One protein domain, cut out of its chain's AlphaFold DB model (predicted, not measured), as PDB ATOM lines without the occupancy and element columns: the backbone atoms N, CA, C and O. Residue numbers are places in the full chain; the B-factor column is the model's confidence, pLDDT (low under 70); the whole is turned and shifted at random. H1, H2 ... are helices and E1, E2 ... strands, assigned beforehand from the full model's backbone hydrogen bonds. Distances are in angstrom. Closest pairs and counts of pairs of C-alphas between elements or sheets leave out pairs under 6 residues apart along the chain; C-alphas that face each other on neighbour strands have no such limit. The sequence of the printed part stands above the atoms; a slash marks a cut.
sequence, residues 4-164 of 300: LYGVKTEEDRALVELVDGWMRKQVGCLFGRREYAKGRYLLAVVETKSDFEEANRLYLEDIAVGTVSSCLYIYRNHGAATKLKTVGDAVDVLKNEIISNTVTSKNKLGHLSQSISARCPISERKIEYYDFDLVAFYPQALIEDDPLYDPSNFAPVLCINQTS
ATOM      1  N   LEU A   4      18.139  90.171  10.579       91.50
ATOM      2  CA  LEU A   4      19.260  90.701   9.799       91.50
ATOM      3  C   LEU A   4      19.394  92.208  10.016       91.50
ATOM      4  O   LEU A   4      18.415  92.944   9.906       91.50
ATOM      5  N   TYR A   5      20.623  92.662  10.230       91.88
ATOM      6  CA  TYR A   5      20.983  94.068  10.318       91.88
ATOM      7  C   TYR A   5      22.190  94.385   9.427       91.88
ATOM      8  O   TYR A   5      23.074  93.555   9.217       91.88
ATOM      9  N   GLY A   6      22.232  95.610   8.898       87.38
ATOM     10  CA  GLY A   6      23.405  96.128   8.189       87.38
ATOM     11  C   GLY A   6      23.618  95.587   6.769       87.38
ATOM     12  O   GLY A   6      24.593  95.977   6.135       87.38
ATOM     13  N   VAL A   7      22.711  94.755   6.244       89.56
ATOM     14  CA  VAL A   7      22.767  94.213   4.874       89.56
ATOM     15  C   VAL A   7      22.332  95.284   3.870       89.56
ATOM     16  O   VAL A   7      21.140  95.569   3.732       89.56
ATOM     17  N   LYS A   8      23.295  95.897   3.178       87.88
ATOM     18  CA  LYS A   8      23.078  97.040   2.273       87.88
ATOM     19  C   LYS A   8      23.324  96.683   0.806       87.88
ATOM     20  O   LYS A   8      22.709  97.284  -0.074       87.88
ATOM     21  N   THR A   9      24.201  95.720   0.535       88.75
ATOM     22  CA  THR A   9      24.652  95.366  -0.821       88.75
ATOM     23  C   THR A   9      24.372  93.901  -1.164       88.75
ATOM     24  O   THR A   9      23.967  93.110  -0.315       88.75
ATOM     25  N   GLU A  10      24.580  93.527  -2.428       88.06
ATOM     26  CA  GLU A  10      24.523  92.121  -2.847       88.06
ATOM     27  C   GLU A  10      25.688  91.301  -2.272       88.06
ATOM     28  O   GLU A  10      25.521  90.139  -1.912       88.06
ATOM     29  N   GLU A  11      26.848  91.933  -2.094       87.75
ATOM     30  CA  GLU A  11      27.994  91.331  -1.409       87.75
ATOM     31  C   GLU A  11      27.659  91.011   0.054       87.75
ATOM     32  O   GLU A  11      27.975  89.920   0.528       87.75
ATOM     33  N   ASP A  12      26.939  91.900   0.749       90.44
ATOM     34  CA  ASP A  12      26.473  91.648   2.117       90.44
ATOM     35  C   ASP A  12      25.524  90.439   2.178       90.44
ATOM     36  O   ASP A  12      25.595  89.646   3.119       90.44
ATOM     37  N   ARG A  13      24.648  90.258   1.177       91.31
ATOM     38  CA  ARG A  13      23.771  89.074   1.106       91.31
ATOM     39  C   ARG A  13      24.579  87.798   0.920       91.31
ATOM     40  O   ARG A  13      24.359  86.842   1.658       91.31
ATOM     41  N   ALA A  14      25.539  87.805  -0.001       90.62
ATOM     42  CA  ALA A  14      26.413  86.661  -0.234       90.62
ATOM     43  C   ALA A  14      27.224  86.290   1.025       90.62
ATOM     44  O   ALA A  14      27.383  85.108   1.335       90.62
ATOM     45  N   LEU A  15      27.688  87.285   1.792       90.56
ATOM     46  CA  LEU A  15      28.347  87.062   3.084       90.56
ATOM     47  C   LEU A  15      27.408  86.398   4.098       90.56
ATOM     48  O   LEU A  15      27.794  85.426   4.749       90.56
ATOM     49  N   VAL A  16      26.172  86.885   4.219       93.12
ATOM     50  CA  VAL A  16      25.169  86.292   5.116       93.12
ATOM     51  C   VAL A  16      24.831  84.858   4.706       93.12
ATOM     52  O   VAL A  16      24.743  83.993   5.574       93.12
ATOM     53  N   GLU A  17      24.693  84.565   3.413       92.88
ATOM     54  CA  GLU A  17      24.450  83.204   2.912       92.88
ATOM     55  C   GLU A  17      25.615  82.252   3.215       92.88
ATOM     56  O   GLU A  17      25.405  81.113   3.643       92.88
ATOM     57  N   LEU A  18      26.852  82.726   3.042       92.00
ATOM     58  CA  LEU A  18      28.057  81.972   3.388       92.00
ATOM     59  C   LEU A  18      28.091  81.636   4.886       92.00
ATOM     60  O   LEU A  18      28.350  80.488   5.265       92.00
ATOM     61  N   VAL A  19      27.787  82.620   5.734       92.94
ATOM     62  CA  VAL A  19      27.717  82.451   7.190       92.94
ATOM     63  C   VAL A  19      26.557  81.542   7.596       92.94
ATOM     64  O   VAL A  19      26.755  80.677   8.446       92.94
ATOM     65  N   ASP A  20      25.381  81.646   6.972       93.06
ATOM     66  CA  ASP A  20      24.248  80.739   7.213       93.06
ATOM     67  C   ASP A  20      24.634  79.283   6.911       93.06
ATOM     68  O   ASP A  20      24.394  78.381   7.723       93.06
ATOM     69  N   GLY A  21      25.312  79.053   5.783       92.25
ATOM     70  CA  GLY A  21      25.832  77.740   5.412       92.25
ATOM     71  C   GLY A  21      26.813  77.173   6.444       92.25
ATOM     72  O   GLY A  21      26.727  75.989   6.789       92.25
ATOM     73  N   TRP A  22      27.713  78.011   6.964       91.88
ATOM     74  CA  TRP A  22      28.659  77.644   8.021       91.88
ATOM     75  C   TRP A  22      27.962  77.364   9.359       91.88
ATOM     76  O   TRP A  22      28.152  76.279   9.917       91.88
ATOM     77  N   MET A  23      27.082  78.259   9.825       91.38
ATOM     78  CA  MET A  23      26.303  78.095  11.060       91.38
ATOM     79  C   MET A  23      25.515  76.785  11.053       91.38
ATOM     80  O   MET A  23      25.516  76.048  12.034       91.38
ATOM     81  N   ARG A  24      24.882  76.425   9.932       88.88
ATOM     82  CA  ARG A  24      24.071  75.198   9.852       88.88
ATOM     83  C   ARG A  24      24.887  73.908   9.832       88.88
ATOM     84  O   ARG A  24      24.383  72.877  10.277       88.88
ATOM     85  N   LYS A  25      26.099  73.924   9.272       84.31
ATOM     86  CA  LYS A  25      26.810  72.687   8.895       84.31
ATOM     87  C   LYS A  25      28.129  72.462   9.625       84.31
ATOM     88  O   LYS A  25      28.508  71.310   9.799       84.31
ATOM     89  N   GLN A  26      28.822  73.525  10.018       81.62
ATOM     90  CA  GLN A  26      30.245  73.456  10.367       81.62
ATOM     91  C   GLN A  26      30.571  73.961  11.771       81.62
ATOM     92  O   GLN A  26      31.558  73.509  12.341       81.62
ATOM     93  N   VAL A  27      29.742  74.828  12.362       82.62
ATOM     94  CA  VAL A  27      29.955  75.291  13.743       82.62
ATOM     95  C   VAL A  27      29.985  74.106  14.709       82.62
ATOM     96  O   VAL A  27      29.037  73.321  14.778       82.62
ATOM     97  N   GLY A  28      31.072  73.973  15.473       77.75
ATOM     98  CA  GLY A  28      31.225  72.888  16.445       77.75
ATOM     99  C   GLY A  28      30.253  73.014  17.625       77.75
ATOM    100  O   GLY A  28      29.667  72.005  18.042       77.75
ATOM    101  N   CYS A  29      29.995  74.252  18.070       86.50
ATOM    102  CA  CYS A  29      29.075  74.583  19.157       86.50
ATOM    103  C   CYS A  29      27.646  74.101  18.868       86.50
ATOM    104  O   CYS A  29      26.979  74.573  17.943       86.50
ATOM    105  N   LEU A  30      27.145  73.139  19.650       88.50
ATOM    106  CA  LEU A  30      25.771  72.649  19.487       88.50
ATOM    107  C   LEU A  30      24.735  73.646  20.007       88.50
ATOM    108  O   LEU A  30      23.638  73.714  19.451       88.50
ATOM    109  N   PHE A  31      25.080  74.423  21.035       86.38
ATOM    110  CA  PHE A  31      24.198  75.447  21.582       86.38
ATOM    111  C   PHE A  31      23.938  76.564  20.563       86.38
ATOM    112  O   PHE A  31      22.787  76.778  20.180       86.38
ATOM    113  N   GLY A  32      25.003  77.172  20.028       89.00
ATOM    114  CA  GLY A  32      24.888  78.213  19.004       89.00
ATOM    115  C   GLY A  32      24.100  77.737  17.780       89.00
ATOM    116  O   GLY A  32      23.188  78.418  17.315       89.00
ATOM    117  N   ARG A  33      24.335  76.500  17.317       90.62
ATOM    118  CA  ARG A  33      23.543  75.897  16.228       90.62
ATOM    119  C   ARG A  33      22.062  75.756  16.555       90.62
ATOM    120  O   ARG A  33      21.223  75.997  15.687       90.62
ATOM    121  N   ARG A  34      21.728  75.346  17.781       91.88
ATOM    122  CA  ARG A  34      20.339  75.185  18.228       91.88
ATOM    123  C   ARG A  34      19.612  76.529  18.241       91.88
ATOM    124  O   ARG A  34      18.514  76.619  17.695       91.88
ATOM    125  N   GLU A  35      20.213  77.550  18.841       92.75
ATOM    126  CA  GLU A  35      19.640  78.901  18.904       92.75
ATOM    127  C   GLU A  35      19.514  79.529  17.511       92.75
ATOM    128  O   GLU A  35      18.470  80.092  17.167       92.75
ATOM    129  N   TYR A  36      20.517  79.326  16.652       93.62
ATOM    130  CA  TYR A  36      20.472  79.752  15.256       93.62
ATOM    131  C   TYR A  36      19.322  79.095  14.487       93.62
ATOM    132  O   TYR A  36      18.540  79.776  13.825       93.62
ATOM    133  N   ALA A  37      19.157  77.775  14.615       92.00
ATOM    134  CA  ALA A  37      18.076  77.035  13.961       92.00
ATOM    135  C   ALA A  37      16.678  77.469  14.437       92.00
ATOM    136  O   ALA A  37      15.719  77.405  13.668       92.00
ATOM    137  N   LYS A  38      16.564  77.945  15.682       92.00
ATOM    138  CA  LYS A  38      15.340  78.537  16.244       92.00
ATOM    139  C   LYS A  38      15.110  79.986  15.803       92.00
ATOM    140  O   LYS A  38      14.050  80.541  16.076       92.00
ATOM    141  N   GLY A  39      16.061  80.588  15.090       93.94
ATOM    142  CA  GLY A  39      15.985  81.968  14.624       93.94
ATOM    143  C   GLY A  39      16.189  82.996  15.733       93.94
ATOM    144  O   GLY A  39      15.705  84.111  15.581       93.94
ATOM    145  N   ARG A  40      16.884  82.637  16.822       94.62
ATOM    146  CA  ARG A  40      17.178  83.538  17.955       94.62
ATOM    147  C   ARG A  40      18.508  84.278  17.813       94.62
ATOM    148  O   ARG A  40      19.094  84.708  18.798       94.62
ATOM    149  N   TYR A  41      18.990  84.408  16.584       95.44
ATOM    150  CA  TYR A  41      20.186  85.173  16.265       95.44
ATOM    151  C   TYR A  41      19.806  86.508  15.631       95.44
ATOM    152  O   TYR A  41      18.954  86.552  14.737       95.44
ATOM    153  N   LEU A  42      20.507  87.560  16.044       95.88
ATOM    154  CA  LEU A  42      20.713  88.745  15.221       95.88
ATOM    155  C   LEU A  42      22.003  88.550  14.414       95.88
ATOM    156  O   LEU A  42      23.067  88.339  14.990       95.88
ATOM    157  N   LEU A  43      21.921  88.601  13.086       96.06
ATOM    158  CA  LEU A  43      23.101  88.677  12.222       96.06
ATOM    159  C   LEU A  43      23.313  90.128  11.810       96.06
ATOM    160  O   LEU A  43      22.444  90.722  11.170       96.06
ATOM    161  N   ALA A  44      24.469  90.685  12.147       94.88
ATOM    162  CA  ALA A  44      24.796  92.074  11.865       94.88
ATOM    163  C   ALA A  44      26.019  92.159  10.954       94.88
ATOM    164  O   ALA A  44      27.116  91.795  11.367       94.88
ATOM    165  N   VAL A  45      25.856  92.668   9.731       93.81
ATOM    166  CA  VAL A  45      27.001  92.975   8.860       93.81
ATOM    167  C   VAL A  45      27.577  94.333   9.255       93.81
ATOM    168  O   VAL A  45      26.898  95.355   9.144       93.81
ATOM    169  N   VAL A  46      28.823  94.336   9.724       89.81
ATOM    170  CA  VAL A  46      29.511  95.509  10.278       89.81
ATOM    171  C   VAL A  46      30.807  95.790   9.527       89.81
ATOM    172  O   VAL A  46      31.496  94.876   9.086       89.81
ATOM    173  N   GLU A  47      31.154  97.063   9.380       84.44
ATOM    174  CA  GLU A  47      32.412  97.491   8.752       84.44
ATOM    175  C   GLU A  47      33.170  98.461   9.650       84.44
ATOM    176  O   GLU A  47      34.390  98.415   9.738       84.44
ATOM    177  N   THR A  48      32.440  99.317  10.355       80.25
ATOM    178  CA  THR A  48      33.014 100.328  11.235       80.25
ATOM    179  C   THR A  48      32.611 100.092  12.686       80.25
ATOM    180  O   THR A  48      31.599  99.449  12.980       80.25
ATOM    181  N   LYS A  49      33.344 100.721  13.608       81.06
ATOM    182  CA  LYS A  49      32.949 100.834  15.018       81.06
ATOM    183  C   LYS A  49      31.507 101.327  15.191       81.06
ATOM    184  O   LYS A  49      30.785 100.813  16.037       81.06
ATOM    185  N   SER A  50      31.076 102.295  14.380       84.12
ATOM    186  CA  SER A  50      29.718 102.843  14.462       84.12
ATOM    187  C   SER A  50      28.655 101.820  14.058       84.12
ATOM    188  O   SER A  50      27.595 101.792  14.676       84.12
ATOM    189  N   ASP A  51      28.921 100.982  13.048       86.81
ATOM    190  CA  ASP A  51      27.994  99.904  12.672       86.81
ATOM    191  C   ASP A  51      27.877  98.874  13.805       86.81
ATOM    192  O   ASP A  51      26.785  98.387  14.088       86.81
ATOM    193  N   PHE A  52      28.994  98.565  14.477       86.31
ATOM    194  CA  PHE A  52      29.010  97.661  15.624       86.31
ATOM    195  C   PHE A  52      28.231  98.217  16.819       86.31
ATOM    196  O   PHE A  52      27.410  97.504  17.391       86.31
ATOM    197  N   GLU A  53      28.458  99.480  17.193       85.69
ATOM    198  CA  GLU A  53      27.753 100.130  18.307       85.69
ATOM    199  C   GLU A  53      26.236 100.145  18.078       85.69
ATOM    200  O   GLU A  53      25.472  99.827  18.991       85.69
ATOM    201  N   GLU A  54      25.802 100.434  16.852       89.44
ATOM    202  CA  GLU A  54      24.383 100.444  16.496       89.44
ATOM    203  C   GLU A  54      23.779  99.032  16.454       89.44
ATOM    204  O   GLU A  54      22.701  98.802  17.004       89.44
ATOM    205  N   ALA A  55      24.486  98.060  15.875       91.38
ATOM    206  CA  ALA A  55      24.065  96.661  15.905       91.38
ATOM    207  C   ALA A  55      23.963  96.127  17.342       91.38
ATOM    208  O   ALA A  55      23.022  95.408  17.674       91.38
ATOM    209  N   ASN A  56      24.907  96.496  18.212       90.00
ATOM    210  CA  ASN A  56      24.880  96.135  19.625       90.00
ATOM    211  C   ASN A  56      23.710  96.797  20.359       90.00
ATOM    212  O   ASN A  56      23.047  96.138  21.152       90.00
ATOM    213  N   ARG A  57      23.395  98.064  20.072       91.19
ATOM    214  CA  ARG A  57      22.205  98.722  20.631       91.19
ATOM    215  C   ARG A  57      20.926  97.951  20.285       91.19
ATOM    216  O   ARG A  57      20.136  97.674  21.181       91.19
ATOM    217  N   LEU A  58      20.755  97.569  19.019       93.12
ATOM    218  CA  LEU A  58      19.600  96.783  18.566       93.12
ATOM    219  C   LEU A  58      19.555  95.399  19.221       93.12
ATOM    220  O   LEU A  58      18.511  94.990  19.720       93.12
ATOM    221  N   TYR A  59      20.697  94.712  19.295       93.44
ATOM    222  CA  TYR A  59      20.806  93.444  20.012       93.44
ATOM    223  C   TYR A  59      20.369  93.566  21.478       93.44
ATOM    224  O   TYR A  59      19.604  92.733  21.960       93.44
ATOM    225  N   LEU A  60      20.821  94.610  22.178       91.94
ATOM    226  CA  LEU A  60      20.462  94.865  23.573       91.94
ATOM    227  C   LEU A  60      18.962  95.151  23.750       91.94
ATOM    228  O   LEU A  60      18.381  94.761  24.762       91.94
ATOM    229  N   GLU A  61      18.328  95.805  22.778       92.44
ATOM    230  CA  GLU A  61      16.877  96.021  22.764       92.44
ATOM    231  C   GLU A  61      16.114  94.708  22.564       92.44
ATOM    232  O   GLU A  61      15.187  94.414  23.323       92.44
ATOM    233  N   ASP A  62      16.544  93.888  21.606       93.25
ATOM    234  CA  ASP A  62      15.929  92.599  21.292       93.25
ATOM    235  C   ASP A  62      16.083  91.578  22.431       93.25
ATOM    236  O   ASP A  62      15.127  90.901  22.826       93.25
ATOM    237  N   ILE A  63      17.271  91.480  23.029       93.12
ATOM    238  CA  ILE A  63      17.507  90.538  24.127       93.12
ATOM    239  C   ILE A  63      16.798  90.961  25.414       93.12
ATOM    240  O   ILE A  63      16.359  90.109  26.189       93.12
ATOM    241  N   ALA A  64      16.603  92.268  25.632       90.88
ATOM    242  CA  ALA A  64      15.856  92.763  26.783       90.88
ATOM    243  C   ALA A  64      14.416  92.226  26.812       90.88
ATOM    244  O   ALA A  64      13.881  91.976  27.897       90.88
ATOM    245  N   VAL A  65      13.814  92.012  25.636       88.62
ATOM    246  CA  VAL A  65      12.455  91.471  25.472       88.62
ATOM    247  C   VAL A  65      12.420  89.977  25.123       88.62
ATOM    248  O   VAL A  65      11.339  89.394  25.084       88.62
ATOM    249  N   GLY A  66      13.580  89.343  24.923       85.94
ATOM    250  CA  GLY A  66      13.721  87.904  24.683       85.94
ATOM    251  C   GLY A  66      13.437  87.442  23.251       85.94
ATOM    252  O   GLY A  66      13.121  86.273  23.039       85.94
ATOM    253  N   THR A  67      13.538  88.329  22.255       87.31
ATOM    254  CA  THR A  67      13.359  87.960  20.834       87.31
ATOM    255  C   THR A  67      14.595  87.274  20.246       87.31
ATOM    256  O   THR A  67      14.482  86.502  19.290       87.31
ATOM    257  N   VAL A  68      15.771  87.524  20.826       94.00
ATOM    258  CA  VAL A  68      17.062  86.933  20.445       94.00
ATOM    259  C   VAL A  68      17.818  86.445  21.680       94.00
ATOM    260  O   VAL A  68      17.561  86.892  22.795       94.00
ATOM    261  N   SER A  69      18.764  85.533  21.475       93.69
ATOM    262  CA  SER A  69      19.658  84.993  22.506       93.69
ATOM    263  C   SER A  69      21.134  85.197  22.187       93.69
ATOM    264  O   SER A  69      21.987  84.981  23.046       93.69
ATOM    265  N   SER A  70      21.463  85.574  20.951       94.56
ATOM    266  CA  SER A  70      22.839  85.805  20.516       94.56
ATOM    267  C   SER A  70      22.901  86.799  19.360       94.56
ATOM    268  O   SER A  70      21.947  86.939  18.588       94.56
ATOM    269  N   CYS A  71      24.049  87.455  19.220       94.44
ATOM    270  CA  CYS A  71      24.364  88.313  18.082       94.44
ATOM    271  C   CYS A  71      25.643  87.828  17.404       94.44
ATOM    272  O   CYS A  71      26.644  87.597  18.077       94.44
ATOM    273  N   LEU A  72      25.628  87.700  16.079       94.69
ATOM    274  CA  LEU A  72      26.821  87.430  15.287       94.69
ATOM    275  C   LEU A  72      27.146  88.658  14.436       94.69
ATOM    276  O   LEU A  72      26.456  88.957  13.458       94.69
ATOM    277  N   TYR A  73      28.222  89.343  14.802       93.06
ATOM    278  CA  TYR A  73      28.778  90.466  14.060       93.06
ATOM    279  C   TYR A  73      29.677  89.928  12.948       93.06
ATOM    280  O   TYR A  73      30.732  89.360  13.216       93.06
ATOM    281  N   ILE A  74      29.248  90.089  11.701       93.31
ATOM    282  CA  ILE A  74      29.918  89.632  10.484       93.31
ATOM    283  C   ILE A  74      30.683  90.810   9.897       93.31
ATOM    284  O   ILE A  74      30.079  91.803   9.494       93.31
ATOM    285  N   TYR A  75      32.004  90.715   9.823       88.50
ATOM    286  CA  TYR A  75      32.806  91.818   9.318       88.50
ATOM    287  C   TYR A  75      32.808  91.846   7.780       88.50
ATOM    288  O   TYR A  75      33.229  90.888   7.124       88.50
ATOM    289  N   ARG A  76      32.339  92.961   7.202       83.00
ATOM    290  CA  ARG A  76      32.121  93.159   5.756       83.00
ATOM    291  C   ARG A  76      33.401  93.013   4.937       83.00
ATOM    292  O   ARG A  76      33.359  92.537   3.805       83.00
ATOM    293  N   ASN A  77      34.552  93.395   5.489       72.38
ATOM    294  CA  ASN A  77      35.800  93.521   4.734       72.38
ATOM    295  C   ASN A  77      36.531  92.173   4.528       72.38
ATOM    296  O   ASN A  77      37.743  92.051   4.726       72.38
ATOM    297  N   HIS A  78      35.798  91.137   4.106       60.31
ATOM    298  CA  HIS A  78      36.317  89.788   3.859       60.31
ATOM    299  C   HIS A  78      37.523  89.778   2.898       60.31
ATOM    300  O   HIS A  78      38.469  89.019   3.085       60.31
ATOM    301  N   GLY A  79      37.542  90.654   1.886       58.62
ATOM    302  CA  GLY A  79      38.658  90.762   0.936       58.62
ATOM    303  C   GLY A  79      39.962  91.315   1.532       58.62
ATOM    304  O   GLY A  79      41.043  91.035   1.012       58.62
ATOM    305  N   ALA A  80      39.885  92.088   2.619       62.28
ATOM    306  CA  ALA A  80      41.050  92.473   3.415       62.28
ATOM    307  C   ALA A  80      41.409  91.368   4.419       62.28
ATOM    308  O   ALA A  80      42.585  91.050   4.585       62.28
ATOM    309  N   ALA A  81      40.398  90.714   5.003       61.62
ATOM    310  CA  ALA A  81      40.571  89.592   5.919       61.62
ATOM    311  C   ALA A  81      41.301  88.392   5.295       61.62
ATOM    312  O   ALA A  81      42.097  87.741   5.964       61.62
ATOM    313  N   THR A  82      41.085  88.109   4.008       63.09
ATOM    314  CA  THR A  82      41.789  87.033   3.282       63.09
ATOM    315  C   THR A  82      43.264  87.330   3.018       63.09
ATOM    316  O   THR A  82      44.014  86.421   2.666       63.09
ATOM    317  N   LYS A  83      43.709  88.583   3.188       77.06
ATOM    318  CA  LYS A  83      45.125  88.974   3.072       77.06
ATOM    319  C   LYS A  83      45.885  88.843   4.392       77.06
ATOM    320  O   LYS A  83      47.111  88.965   4.388       77.06
ATOM    321  N   LEU A  84      45.175  88.624   5.498       86.38
ATOM    322  CA  LEU A  84      45.767  88.422   6.815       86.38
ATOM    323  C   LEU A  84      46.426  87.047   6.869       86.38
ATOM    324  O   LEU A  84      45.858  86.060   6.390       86.38
ATOM    325  N   LYS A  85      47.634  86.999   7.432       89.12
ATOM    326  CA  LYS A  85      48.478  85.802   7.409       89.12
ATOM    327  C   LYS A  85      48.342  84.976   8.674       89.12
ATOM    328  O   LYS A  85      48.615  83.785   8.622       89.12
ATOM    329  N   THR A  86      47.951  85.610   9.775       90.31
ATOM    330  CA  THR A  86      47.866  84.980  11.090       90.31
ATOM    331  C   THR A  86      46.562  85.323  11.804       90.31
ATOM    332  O   THR A  86      45.891  86.308  11.480       90.31
ATOM    333  N   VAL A  87      46.211  84.525  12.809       88.38
ATOM    334  CA  VAL A  87      45.138  84.831  13.764       88.38
ATOM    335  C   VAL A  87      45.451  86.127  14.515       88.38
ATOM    336  O   VAL A  87      44.550  86.933  14.730       88.38
ATOM    337  N   GLY A  88      46.723  86.376  14.847       87.44
ATOM    338  CA  GLY A  88      47.170  87.624  15.475       87.44
ATOM    339  C   GLY A  88      46.836  88.868  14.642       87.44
ATOM    340  O   GLY A  88      46.254  89.817  15.166       87.44
ATOM    341  N   ASP A  89      47.094  88.828  13.331       88.12
ATOM    342  CA  ASP A  89      46.735  89.927  12.419       88.12
ATOM    343  C   ASP A  89      45.218  90.198  12.443       88.12
ATOM    344  O   ASP A  89      44.765  91.343  12.444       88.12
ATOM    345  N   ALA A  90      44.415  89.132  12.471       87.62
ATOM    346  CA  ALA A  90      42.958  89.223  12.506       87.62
ATOM    347  C   ALA A  90      42.420  89.741  13.842       87.62
ATOM    348  O   ALA A  90      41.491  90.554  13.870       87.62
ATOM    349  N   VAL A  91      43.034  89.318  14.945       84.56
ATOM    350  CA  VAL A  91      42.804  89.863  16.283       84.56
ATOM    351  C   VAL A  91      43.036  91.372  16.292       84.56
ATOM    352  O   VAL A  91      42.185  92.107  16.793       84.56
ATOM    353  N   ASP A  92      44.145  91.841  15.721       81.44
ATOM    354  CA  ASP A  92      44.489  93.262  15.706       81.44
ATOM    355  C   ASP A  92      43.505  94.091  14.875       81.44
ATOM    356  O   ASP A  92      43.098  95.171  15.311       81.44
ATOM    357  N   VAL A  93      43.051  93.576  13.729       81.69
ATOM    358  CA  VAL A  93      41.999  94.223  12.925       81.69
ATOM    359  C   VAL A  93      40.710  94.374  13.734       81.69
ATOM    360  O   VAL A  93      40.207  95.487  13.883       81.69
ATOM    361  N   LEU A  94      40.195  93.288  14.323       80.62
ATOM    362  CA  LEU A  94      38.952  93.346  15.101       80.62
ATOM    363  C   LEU A  94      39.089  94.248  16.344       80.62
ATOM    364  O   LEU A  94      38.178  95.020  16.655       80.62
ATOM    365  N   LYS A  95      40.236  94.220  17.037       77.19
ATOM    366  CA  LYS A  95      40.513  95.113  18.177       77.19
ATOM    367  C   LYS A  95      40.472  96.583  17.769       77.19
ATOM    368  O   LYS A  95      39.804  97.379  18.433       77.19
ATOM    369  N   ASN A  96      41.195  96.939  16.712       74.69
ATOM    370  CA  ASN A  96      41.382  98.328  16.309       74.69
ATOM    371  C   ASN A  96      40.118  98.918  15.682       74.69
ATOM    372  O   ASN A  96      39.741 100.044  16.018       74.69
ATOM    373  N   GLU A  97      39.450  98.155  14.820       71.06
ATOM    374  CA  GLU A  97      38.343  98.666  14.013       71.06
ATOM    375  C   GLU A  97      36.971  98.541  14.679       71.06
ATOM    376  O   GLU A  97      36.082  99.340  14.385       71.06
ATOM    377  N   ILE A  98      36.793  97.581  15.596       66.81
ATOM    378  CA  ILE A  98      35.469  97.247  16.143       66.81
ATOM    379  C   ILE A  98      35.368  97.532  17.649       66.81
ATOM    380  O   ILE A  98      34.355  98.058  18.107       66.81
ATOM    381  N   ILE A  99      36.405  97.232  18.438       65.38
ATOM    382  CA  ILE A  99      36.253  97.083  19.905       65.38
ATOM    383  C   ILE A  99      36.908  98.199  20.721       65.38
ATOM    384  O   ILE A  99      36.630  98.329  21.914       65.38
ATOM    385  N   SER A 100      37.744  99.040  20.109       53.34
ATOM    386  CA  SER A 100      38.698  99.913  20.809       53.34
ATOM    387  C   SER A 100      38.138 100.937  21.820       53.34
ATOM    388  O   SER A 100      38.943 101.644  22.411       53.34
ATOM    389  N   ASN A 101      36.829 101.003  22.118       43.56
ATOM    390  CA  ASN A 101      36.281 101.783  23.248       43.56
ATOM    391  C   ASN A 101      34.992 101.223  23.910       43.56
ATOM    392  O   ASN A 101      34.387 101.918  24.724       43.56
ATOM    393  N   THR A 102      34.540 100.005  23.598       46.66
ATOM    394  CA  THR A 102      33.225  99.475  24.049       46.66
ATOM    395  C   THR A 102      33.299  98.548  25.271       46.66
ATOM    396  O   THR A 102      32.272  98.097  25.771       46.66
ATOM    397  N   VAL A 103      34.501  98.271  25.783       48.97
ATOM    398  CA  VAL A 103      34.738  97.327  26.887       48.97
ATOM    399  C   VAL A 103      35.118  98.100  28.148       48.97
ATOM    400  O   VAL A 103      36.279  98.449  28.354       48.97
ATOM    401  N   THR A 104      34.146  98.362  29.015       39.09
ATOM    402  CA  THR A 104      34.354  99.091  30.279       39.09
ATOM    403  C   THR A 104      34.921  98.235  31.411       39.09
ATOM    404  O   THR A 104      35.302  98.777  32.447       39.09
ATOM    405  N   SER A 105      35.083  96.924  31.229       42.88
ATOM    406  CA  SER A 105      35.793  96.092  32.201       42.88
ATOM    407  C   SER A 105      36.523  94.937  31.532       42.88
ATOM    408  O   SER A 105      35.974  93.853  31.363       42.88
ATOM    409  N   LYS A 106      37.803  95.137  31.213       45.28
ATOM    410  CA  LYS A 106      38.716  93.995  31.138       45.28
ATOM    411  C   LYS A 106      38.785  93.406  32.544       45.28
ATOM    412  O   LYS A 106      39.215  94.097  33.471       45.28
ATOM    413  N   ASN A 107      38.359  92.158  32.733       43.88
ATOM    414  CA  ASN A 107      38.781  91.448  33.938       43.88
ATOM    415  C   ASN A 107      40.318  91.259  33.879       43.88
ATOM    416  O   ASN A 107      40.951  91.503  32.849       43.88
ATOM    417  N   LYS A 108      40.954  90.850  34.982       36.03
ATOM    418  CA  LYS A 108      42.423  90.688  35.049       36.03
ATOM    419  C   LYS A 108      43.005  89.689  34.028       36.03
ATOM    420  O   LYS A 108      44.221  89.645  33.890       36.03
ATOM    421  N   LEU A 109      42.155  88.917  33.350       36.91
ATOM    422  CA  LEU A 109      42.502  87.909  32.349       36.91
ATOM    423  C   LEU A 109      42.225  88.384  30.911       36.91
ATOM    424  O   LEU A 109      42.521  87.670  29.969       36.91
ATOM    425  N   GLY A 110      41.686  89.595  30.721       46.41
ATOM    426  CA  GLY A 110      41.360  90.116  29.394       46.41
ATOM    427  C   GLY A 110      40.037  89.608  28.815       46.41
ATOM    428  O   GLY A 110      39.745  89.956  27.673       46.41
ATOM    429  N   HIS A 111      39.217  88.874  29.586       53.72
ATOM    430  CA  HIS A 111      37.940  88.374  29.080       53.72
ATOM    431  C   HIS A 111      37.004  89.539  28.758       53.72
ATOM    432  O   HIS A 111      36.814  90.451  29.575       53.72
ATOM    433  N   LEU A 112      36.376  89.466  27.588       63.41
ATOM    434  CA  LEU A 112      35.325  90.374  27.161       63.41
ATOM    435  C   LEU A 112      33.951  89.774  27.471       63.41
ATOM    436  O   LEU A 112      33.204  89.427  26.559       63.41
ATOM    437  N   SER A 113      33.639  89.655  28.760       70.69
ATOM    438  CA  SER A 113      32.298  89.294  29.218       70.69
ATOM    439  C   SER A 113      31.518  90.551  29.576       70.69
ATOM    440  O   SER A 113      32.040  91.443  30.255       70.69
ATOM    441  N   GLN A 114      30.284  90.646  29.099       78.12
ATOM    442  CA  GLN A 114      29.383  91.754  29.389       78.12
ATOM    443  C   GLN A 114      28.279  91.309  30.341       78.12
ATOM    444  O   GLN A 114      27.729  90.214  30.230       78.12
ATOM    445  N   SER A 115      27.903  92.210  31.247       85.38
ATOM    446  CA  SER A 115      26.634  92.078  31.943       85.38
ATOM    447  C   SER A 115      25.511  92.620  31.070       85.38
ATOM    448  O   SER A 115      25.561  93.781  30.658       85.38
ATOM    449  N   ILE A 116      24.480  91.817  30.815       88.62
ATOM    450  CA  ILE A 116      23.287  92.250  30.079       88.62
ATOM    451  C   ILE A 116      22.055  92.019  30.939       88.62
ATOM    452  O   ILE A 116      21.852  90.952  31.521       88.62
ATOM    453  N   SER A 117      21.205  93.041  31.002       90.31
ATOM    454  CA  SER A 117      19.917  92.939  31.668       90.31
ATOM    455  C   SER A 117      18.840  92.480  30.688       90.31
ATOM    456  O   SER A 117      18.514  93.204  29.749       90.31
ATOM    457  N   ALA A 118      18.267  91.303  30.932       91.69
ATOM    458  CA  ALA A 118      17.284  90.669  30.057       91.69
ATOM    459  C   ALA A 118      16.091  90.120  30.850       91.69
ATOM    460  O   ALA A 118      16.202  89.831  32.047       91.69
ATOM    461  N   ARG A 119      14.937  89.954  30.186       91.25
ATOM    462  CA  ARG A 119      13.829  89.154  30.732       91.25
ATOM    463  C   ARG A 119      14.345  87.739  30.974       91.25
ATOM    464  O   ARG A 119      14.775  87.073  30.040       91.25
ATOM    465  N   CYS A 120      14.274  87.268  32.213       89.94
ATOM    466  CA  CYS A 120      14.527  85.877  32.543       89.94
ATOM    467  C   CYS A 120      13.356  85.013  32.056       89.94
ATOM    468  O   CYS A 120      12.245  85.212  32.546       89.94
ATOM    469  N   PRO A 121      13.583  84.027  31.172       87.62
ATOM    470  CA  PRO A 121      12.543  83.093  30.730       87.62
ATOM    471  C   PRO A 121      11.846  82.331  31.872       87.62
ATOM    472  O   PRO A 121      10.726  81.861  31.728       87.62
ATOM    473  N   ILE A 122      12.507  82.204  33.031       86.12
ATOM    474  CA  ILE A 122      12.054  81.344  34.138       86.12
ATOM    475  C   ILE A 122      11.308  82.106  35.220       86.12
ATOM    476  O   ILE A 122      10.274  81.649  35.701       86.12
ATOM    477  N   SER A 123      11.826  83.265  35.619       84.12
ATOM    478  CA  SER A 123      11.172  84.110  36.620       84.12
ATOM    479  C   SER A 123      10.262  85.171  36.007       84.12
ATOM    480  O   SER A 123       9.570  85.861  36.751       84.12
ATOM    481  N   GLU A 124      10.321  85.359  34.684       85.06
ATOM    482  CA  GLU A 124       9.708  86.455  33.913       85.06
ATOM    483  C   GLU A 124      10.125  87.866  34.353       85.06
ATOM    484  O   GLU A 124       9.671  88.872  33.802       85.06
ATOM    485  N   ARG A 125      11.032  87.964  35.329       86.50
ATOM    486  CA  ARG A 125      11.585  89.221  35.821       86.50
ATOM    487  C   ARG A 125      12.769  89.635  34.968       86.50
ATOM    488  O   ARG A 125      13.501  88.802  34.437       86.50
ATOM    489  N   LYS A 126      12.999  90.941  34.896       90.50
ATOM    490  CA  LYS A 126      14.247  91.484  34.372       90.50
ATOM    491  C   LYS A 126      15.361  91.197  35.382       90.50
ATOM    492  O   LYS A 126      15.252  91.640  36.521       90.50
ATOM    493  N   ILE A 127      16.387  90.452  34.977       90.25
ATOM    494  CA  ILE A 127      17.566  90.152  35.805       90.25
ATOM    495  C   ILE A 127      18.843  90.488  35.037       90.25
ATOM    496  O   ILE A 127      18.802  90.727  33.829       90.25
ATOM    497  N   GLU A 128      19.971  90.522  35.735       90.12
ATOM    498  CA  GLU A 128      21.289  90.708  35.133       90.12
ATOM    499  C   GLU A 128      21.976  89.348  34.931       90.12
ATOM    500  O   GLU A 128      22.125  88.565  35.873       90.12
ATOM    501  N   TYR A 129      22.369  89.074  33.690       89.38
ATOM    502  CA  TYR A 129      23.217  87.949  33.299       89.38
ATOM    503  C   TYR A 129      24.642  88.465  33.127       89.38
ATOM    504  O   TYR A 129      24.828  89.511  32.513       89.38
ATOM    505  N   TYR A 130      25.626  87.753  33.673       84.44
ATOM    506  CA  TYR A 130      27.014  88.225  33.808       84.44
ATOM    507  C   TYR A 130      28.008  87.487  32.896       84.44
ATOM    508  O   TYR A 130      29.211  87.613  33.097       84.44
ATOM    509  N   ASP A 131      27.507  86.677  31.964       84.69
ATOM    510  CA  ASP A 131      28.271  85.737  31.138       84.69
ATOM    511  C   ASP A 131      28.001  85.938  29.637       84.69
ATOM    512  O   ASP A 131      27.997  84.977  28.874       84.69
ATOM    513  N   PHE A 132      27.719  87.172  29.195       86.50
ATOM    514  CA  PHE A 132      27.661  87.452  27.759       86.50
ATOM    515  C   PHE A 132      29.063  87.622  27.196       86.50
ATOM    516  O   PHE A 132      29.578  88.740  27.101       86.50
ATOM    517  N   ASP A 133      29.656  86.502  26.815       83.69
ATOM    518  CA  ASP A 133      30.990  86.442  26.253       83.69
ATOM    519  C   ASP A 133      30.975  86.812  24.770       83.69
ATOM    520  O   ASP A 133      30.109  86.400  23.989       83.69
ATOM    521  N   LEU A 134      31.961  87.616  24.380       84.00
ATOM    522  CA  LEU A 134      32.335  87.788  22.984       84.00
ATOM    523  C   LEU A 134      33.306  86.672  22.619       84.00
ATOM    524  O   LEU A 134      34.338  86.553  23.262       84.00
ATOM    525  N   VAL A 135      33.013  85.913  21.567       85.81
ATOM    526  CA  VAL A 135      33.872  84.865  21.000       85.81
ATOM    527  C   VAL A 135      34.199  85.250  19.564       85.81
ATOM    528  O   VAL A 135      33.290  85.492  18.769       85.81
ATOM    529  N   ALA A 136      35.477  85.337  19.214       86.75
ATOM    530  CA  ALA A 136      35.896  85.735  17.876       86.75
ATOM    531  C   ALA A 136      36.280  84.517  17.028       86.75
ATOM    532  O   ALA A 136      36.927  83.591  17.511       86.75
ATOM    533  N   PHE A 137      35.895  84.552  15.754       89.31
ATOM    534  CA  PHE A 137      36.191  83.511  14.782       89.31
ATOM    535  C   PHE A 137      36.963  84.074  13.593       89.31
ATOM    536  O   PHE A 137      36.731  85.204  13.146       89.31
ATOM    537  N   TYR A 138      37.867  83.251  13.063       89.00
ATOM    538  CA  TYR A 138      38.850  83.666  12.068       89.00
ATOM    539  C   TYR A 138      38.992  82.628  10.951       89.00
ATOM    540  O   TYR A 138      39.131  81.437  11.247       89.00
ATOM    541  N   PRO A 139      39.083  83.039   9.673       90.06
ATOM    542  CA  PRO A 139      39.505  82.138   8.600       90.06
ATOM    543  C   PRO A 139      40.894  81.533   8.852       90.06
ATOM    544  O   PRO A 139      41.143  80.371   8.532       90.06
ATOM    545  N   GLN A 140      41.787  82.309   9.475       90.50
ATOM    546  CA  GLN A 140      43.170  81.941   9.786       90.50
ATOM    547  C   GLN A 140      43.290  80.852  10.858       90.50
ATOM    548  O   GLN A 140      44.356  80.264  10.994       90.50
ATOM    549  N   ALA A 141      42.216  80.528  11.584       89.19
ATOM    550  CA  ALA A 141      42.263  79.551  12.673       89.19
ATOM    551  C   ALA A 141      42.596  78.116  12.199       89.19
ATOM    552  O   ALA A 141      42.907  77.245  13.010       89.19
ATOM    553  N   LEU A 142      42.570  77.874  10.881       88.25
ATOM    554  CA  LEU A 142      42.991  76.624  10.239       88.25
ATOM    555  C   LEU A 142      44.474  76.592   9.821       88.25
ATOM    556  O   LEU A 142      44.921  75.567   9.304       88.25
ATOM    557  N   ILE A 143      45.236  77.675  10.001       89.06
ATOM    558  CA  ILE A 143      46.660  77.739   9.636       89.06
ATOM    559  C   ILE A 143      47.472  76.992  10.691       89.06
ATOM    560  O   ILE A 143      47.672  77.481  11.793       89.06
ATOM    561  N   GLU A 144      47.935  75.792  10.354       86.31
ATOM    562  CA  GLU A 144      48.561  74.867  11.313       86.31
ATOM    563  C   GLU A 144      49.876  75.372  11.921       86.31
ATOM    564  O   GLU A 144      50.212  74.979  13.034       86.31
ATOM    565  N   ASP A 145      50.606  76.226  11.199       86.94
ATOM    566  CA  ASP A 145      51.859  76.829  11.671       86.94
ATOM    567  C   ASP A 145      51.626  78.117  12.488       86.94
ATOM    568  O   ASP A 145      52.581  78.730  12.970       86.94
ATOM    569  N   ASP A 146      50.372  78.558  12.635       87.69
ATOM    570  CA  ASP A 146      50.026  79.711  13.463       87.69
ATOM    571  C   ASP A 146      50.110  79.335  14.957       87.69
ATOM    572  O   ASP A 146      49.513  78.335  15.366       87.69
ATOM    573  N   PRO A 147      50.795  80.126  15.806       83.94
ATOM    574  CA  PRO A 147      50.850  79.881  17.251       83.94
ATOM    575  C   PRO A 147      49.482  79.824  17.948       83.94
ATOM    576  O   PRO A 147      49.378  79.281  19.047       83.94
ATOM    577  N   LEU A 148      48.444  80.394  17.331       86.12
ATOM    578  CA  LEU A 148      47.064  80.412  17.810       86.12
ATOM    579  C   LEU A 148      46.147  79.475  17.007       86.12
ATOM    580  O   LEU A 148      44.925  79.636  17.067       86.12
ATOM    581  N   TYR A 149      46.704  78.506  16.269       86.50
ATOM    582  CA  TYR A 149      45.947  77.489  15.536       86.50
ATOM    583  C   TYR A 149      44.835  76.879  16.398       86.50
ATOM    584  O   TYR A 149      45.085  76.311  17.465       86.50
ATOM    585  N   ASP A 150      43.597  76.986  15.915       85.94
ATOM    586  CA  ASP A 150      42.427  76.457  16.599       85.94
ATOM    587  C   ASP A 150      41.250  76.258  15.634       85.94
ATOM    588  O   ASP A 150      40.459  77.175  15.397       85.94
ATOM    589  N   PRO A 151      41.062  75.051  15.080       86.31
ATOM    590  CA  PRO A 151      39.984  74.802  14.134       86.31
ATOM    591  C   PRO A 151      38.582  74.960  14.746       86.31
ATOM    592  O   PRO A 151      37.611  75.038  13.993       86.31
ATOM    593  N   SER A 152      38.443  75.013  16.080       84.94
ATOM    594  CA  SER A 152      37.153  75.289  16.728       84.94
ATOM    595  C   SER A 152      36.722  76.757  16.597       84.94
ATOM    596  O   SER A 152      35.521  77.024  16.516       84.94
ATOM    597  N   ASN A 153      37.685  77.672  16.434       87.62
ATOM    598  CA  ASN A 153      37.471  79.104  16.198       87.62
ATOM    599  C   ASN A 153      37.455  79.469  14.702       87.62
ATOM    600  O   ASN A 153      37.535  80.642  14.334       87.62
ATOM    601  N   PHE A 154      37.337  78.484  13.809       89.62
ATOM    602  CA  PHE A 154      37.226  78.750  12.379       89.62
ATOM    603  C   PHE A 154      35.844  79.289  11.988       89.62
ATOM    604  O   PHE A 154      34.813  78.672  12.268       89.62
ATOM    605  N   ALA A 155      35.847  80.371  11.210       91.38
ATOM    606  CA  ALA A 155      34.711  80.837  10.423       91.38
ATOM    607  C   ALA A 155      35.168  81.198   9.002       91.38
ATOM    608  O   ALA A 155      36.325  81.574   8.807       91.38
ATOM    609  N   PRO A 156      34.278  81.135   7.994       90.31
ATOM    610  CA  PRO A 156      34.625  81.511   6.625       90.31
ATOM    611  C   PRO A 156      34.938  83.004   6.478       90.31
ATOM    612  O   PRO A 156      35.527  83.403   5.485       90.31
ATOM    613  N   VAL A 157      34.541  83.822   7.452       90.94
ATOM    614  CA  VAL A 157      34.724  85.273   7.490       90.94
ATOM    615  C   VAL A 157      35.130  85.679   8.904       90.94
ATOM    616  O   VAL A 157      34.884  84.928   9.845       90.94
ATOM    617  N   LEU A 158      35.721  86.863   9.074       89.69
ATOM    618  CA  LEU A 158      35.936  87.405  10.417       89.69
ATOM    619  C   LEU A 158      34.587  87.713  11.061       89.69
ATOM    620  O   LEU A 158      33.773  88.442  10.485       89.69
ATOM    621  N   CYS A 159      34.356  87.181  12.255       90.50
ATOM    622  CA  CYS A 159      33.147  87.487  13.000       90.50
ATOM    623  C   CYS A 159      33.346  87.399  14.511       90.50
ATOM    624  O   CYS A 159      34.293  86.789  15.006       90.50
ATOM    625  N   ILE A 160      32.439  88.043  15.240       89.88
ATOM    626  CA  ILE A 160      32.361  87.988  16.700       89.88
ATOM    627  C   ILE A 160      30.960  87.514  17.058       89.88
ATOM    628  O   ILE A 160      29.974  88.111  16.632       89.88
ATOM    629  N   ASN A 161      30.867  86.445  17.833       90.94
ATOM    630  CA  ASN A 161      29.626  85.951  18.401       90.94
ATOM    631  C   ASN A 161      29.506  86.442  19.843       90.94
ATOM    632  O   ASN A 161      30.392  86.182  20.646       90.94
ATOM    633  N   GLN A 162      28.410  87.110  20.169       90.62
ATOM    634  CA  GLN A 162      28.047  87.470  21.531       90.62
ATOM    635  C   GLN A 162      26.957  86.528  22.026       90.62
ATOM    636  O   GLN A 162      25.883  86.460  21.421       90.62
ATOM    637  N   THR A 163      27.225  85.793  23.102       89.44
ATOM    638  CA  THR A 163      26.320  84.746  23.594       89.44
ATOM    639  C   THR A 163      26.474  84.523  25.097       89.44
ATOM    640  O   THR A 163      27.481  84.923  25.662       89.44
ATOM    641  N   SER A 164      25.472  83.913  25.735       90.06
ATOM    642  CA  SER A 164      25.471  83.572  27.164       90.06
ATOM    643  C   SER A 164      24.952  82.155  27.360       90.06
ATOM    644  O   SER A 164      23.857  81.805  26.897       90.06
TER     645      SER A 164
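Overview. This is residues 4 to 164 of the 300 residues of an uncharacterized protein of Rhizobium sp. BK650 (UniProt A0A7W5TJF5). A curled sheet of five strands is the middle of three layers, with helices H1 and H2 over one face and H3 and H5 over the other. The hairpin of E3 and E4 reaches to one end of the longest axis, and the loop after the short helix H6 lies at the other. The 161 printed residues hold six named helices and five named strands, along the chain H1 H2 E1 H3 E2 H4 H5 E3 E4 H6 E5; the sheet is mixed, in the order E1 E2 E5 E4 E3, and the class is mixed. The whole is compact, with a radius of gyration of the C-alphas of 15.5 A and spans of 48 by 39 by 30 A.

Arrangement. Residues 4 to 5 pair, parallel, with residues 43 to 44 of E1, residues 41 to 46. H1, residues 10 to 25, is on the sheet at a height of 10.0 A, slantwise at 39 degrees to E1 on the local plane. With residues 23 to 24 alone it touches H2, residues 30 to 37, on the same face; the closest C-alphas, of Met 23 and Arg 33, are 6.3 A apart. E1 is parallel to E2, residues 70 to 75, with N 44 and O 72 2.9 A apart. H3, residues 49 to 65, on the opposite face from H1, joins them in a strand-helix-strand unit, two parallel neighbours with a helix between, its crossover right-handed. H4, residues 78 to 81, is not on the sheet. H5, residues 87 to 99, touches H3 only at their ends, with the C-alphas of Lys 49 and Ile 98 closest at 4.5 A. E3, residues 113 to 119, and E4, residues 126 to 137, form an antiparallel hairpin, with N 116 and O 129 2.9 A apart; E4 bends by 54 degrees at residue 130. H6, residues 139 to 142, only just touches H5, with 3 pairs of C-alphas within 8 A, the closest Val 87 and Gln 140 at 5.3 A. E5, residues 159 to 163, is antiparallel to E2, N 73 to O 160 2.8 A, and to E4, N 135 to O 161 2.8 A. Every O i to N i+4 pair is within hydrogen-bond range in H1, H2 and H5, and 12 of 13 in H3; H4 and H6 are too short for such a pair.

Along the chain. H1 begins at C-alpha 10 (24.523, 92.121, -2.847) and is 22.8 A long; H3 is 24.8 A, E4 30.5 A. E5 ends at C-alpha 163 (26.320, 84.746, 23.594).

Size, cuts and confidence. The C-alphas farthest apart, of Glu 124 and Asp 145, are 48.6 A apart. The printed part has no cut. The links H5 to E3 and H6 to E5 are long. Residues 78 to 82 and 98 to 112 have pLDDT under 70.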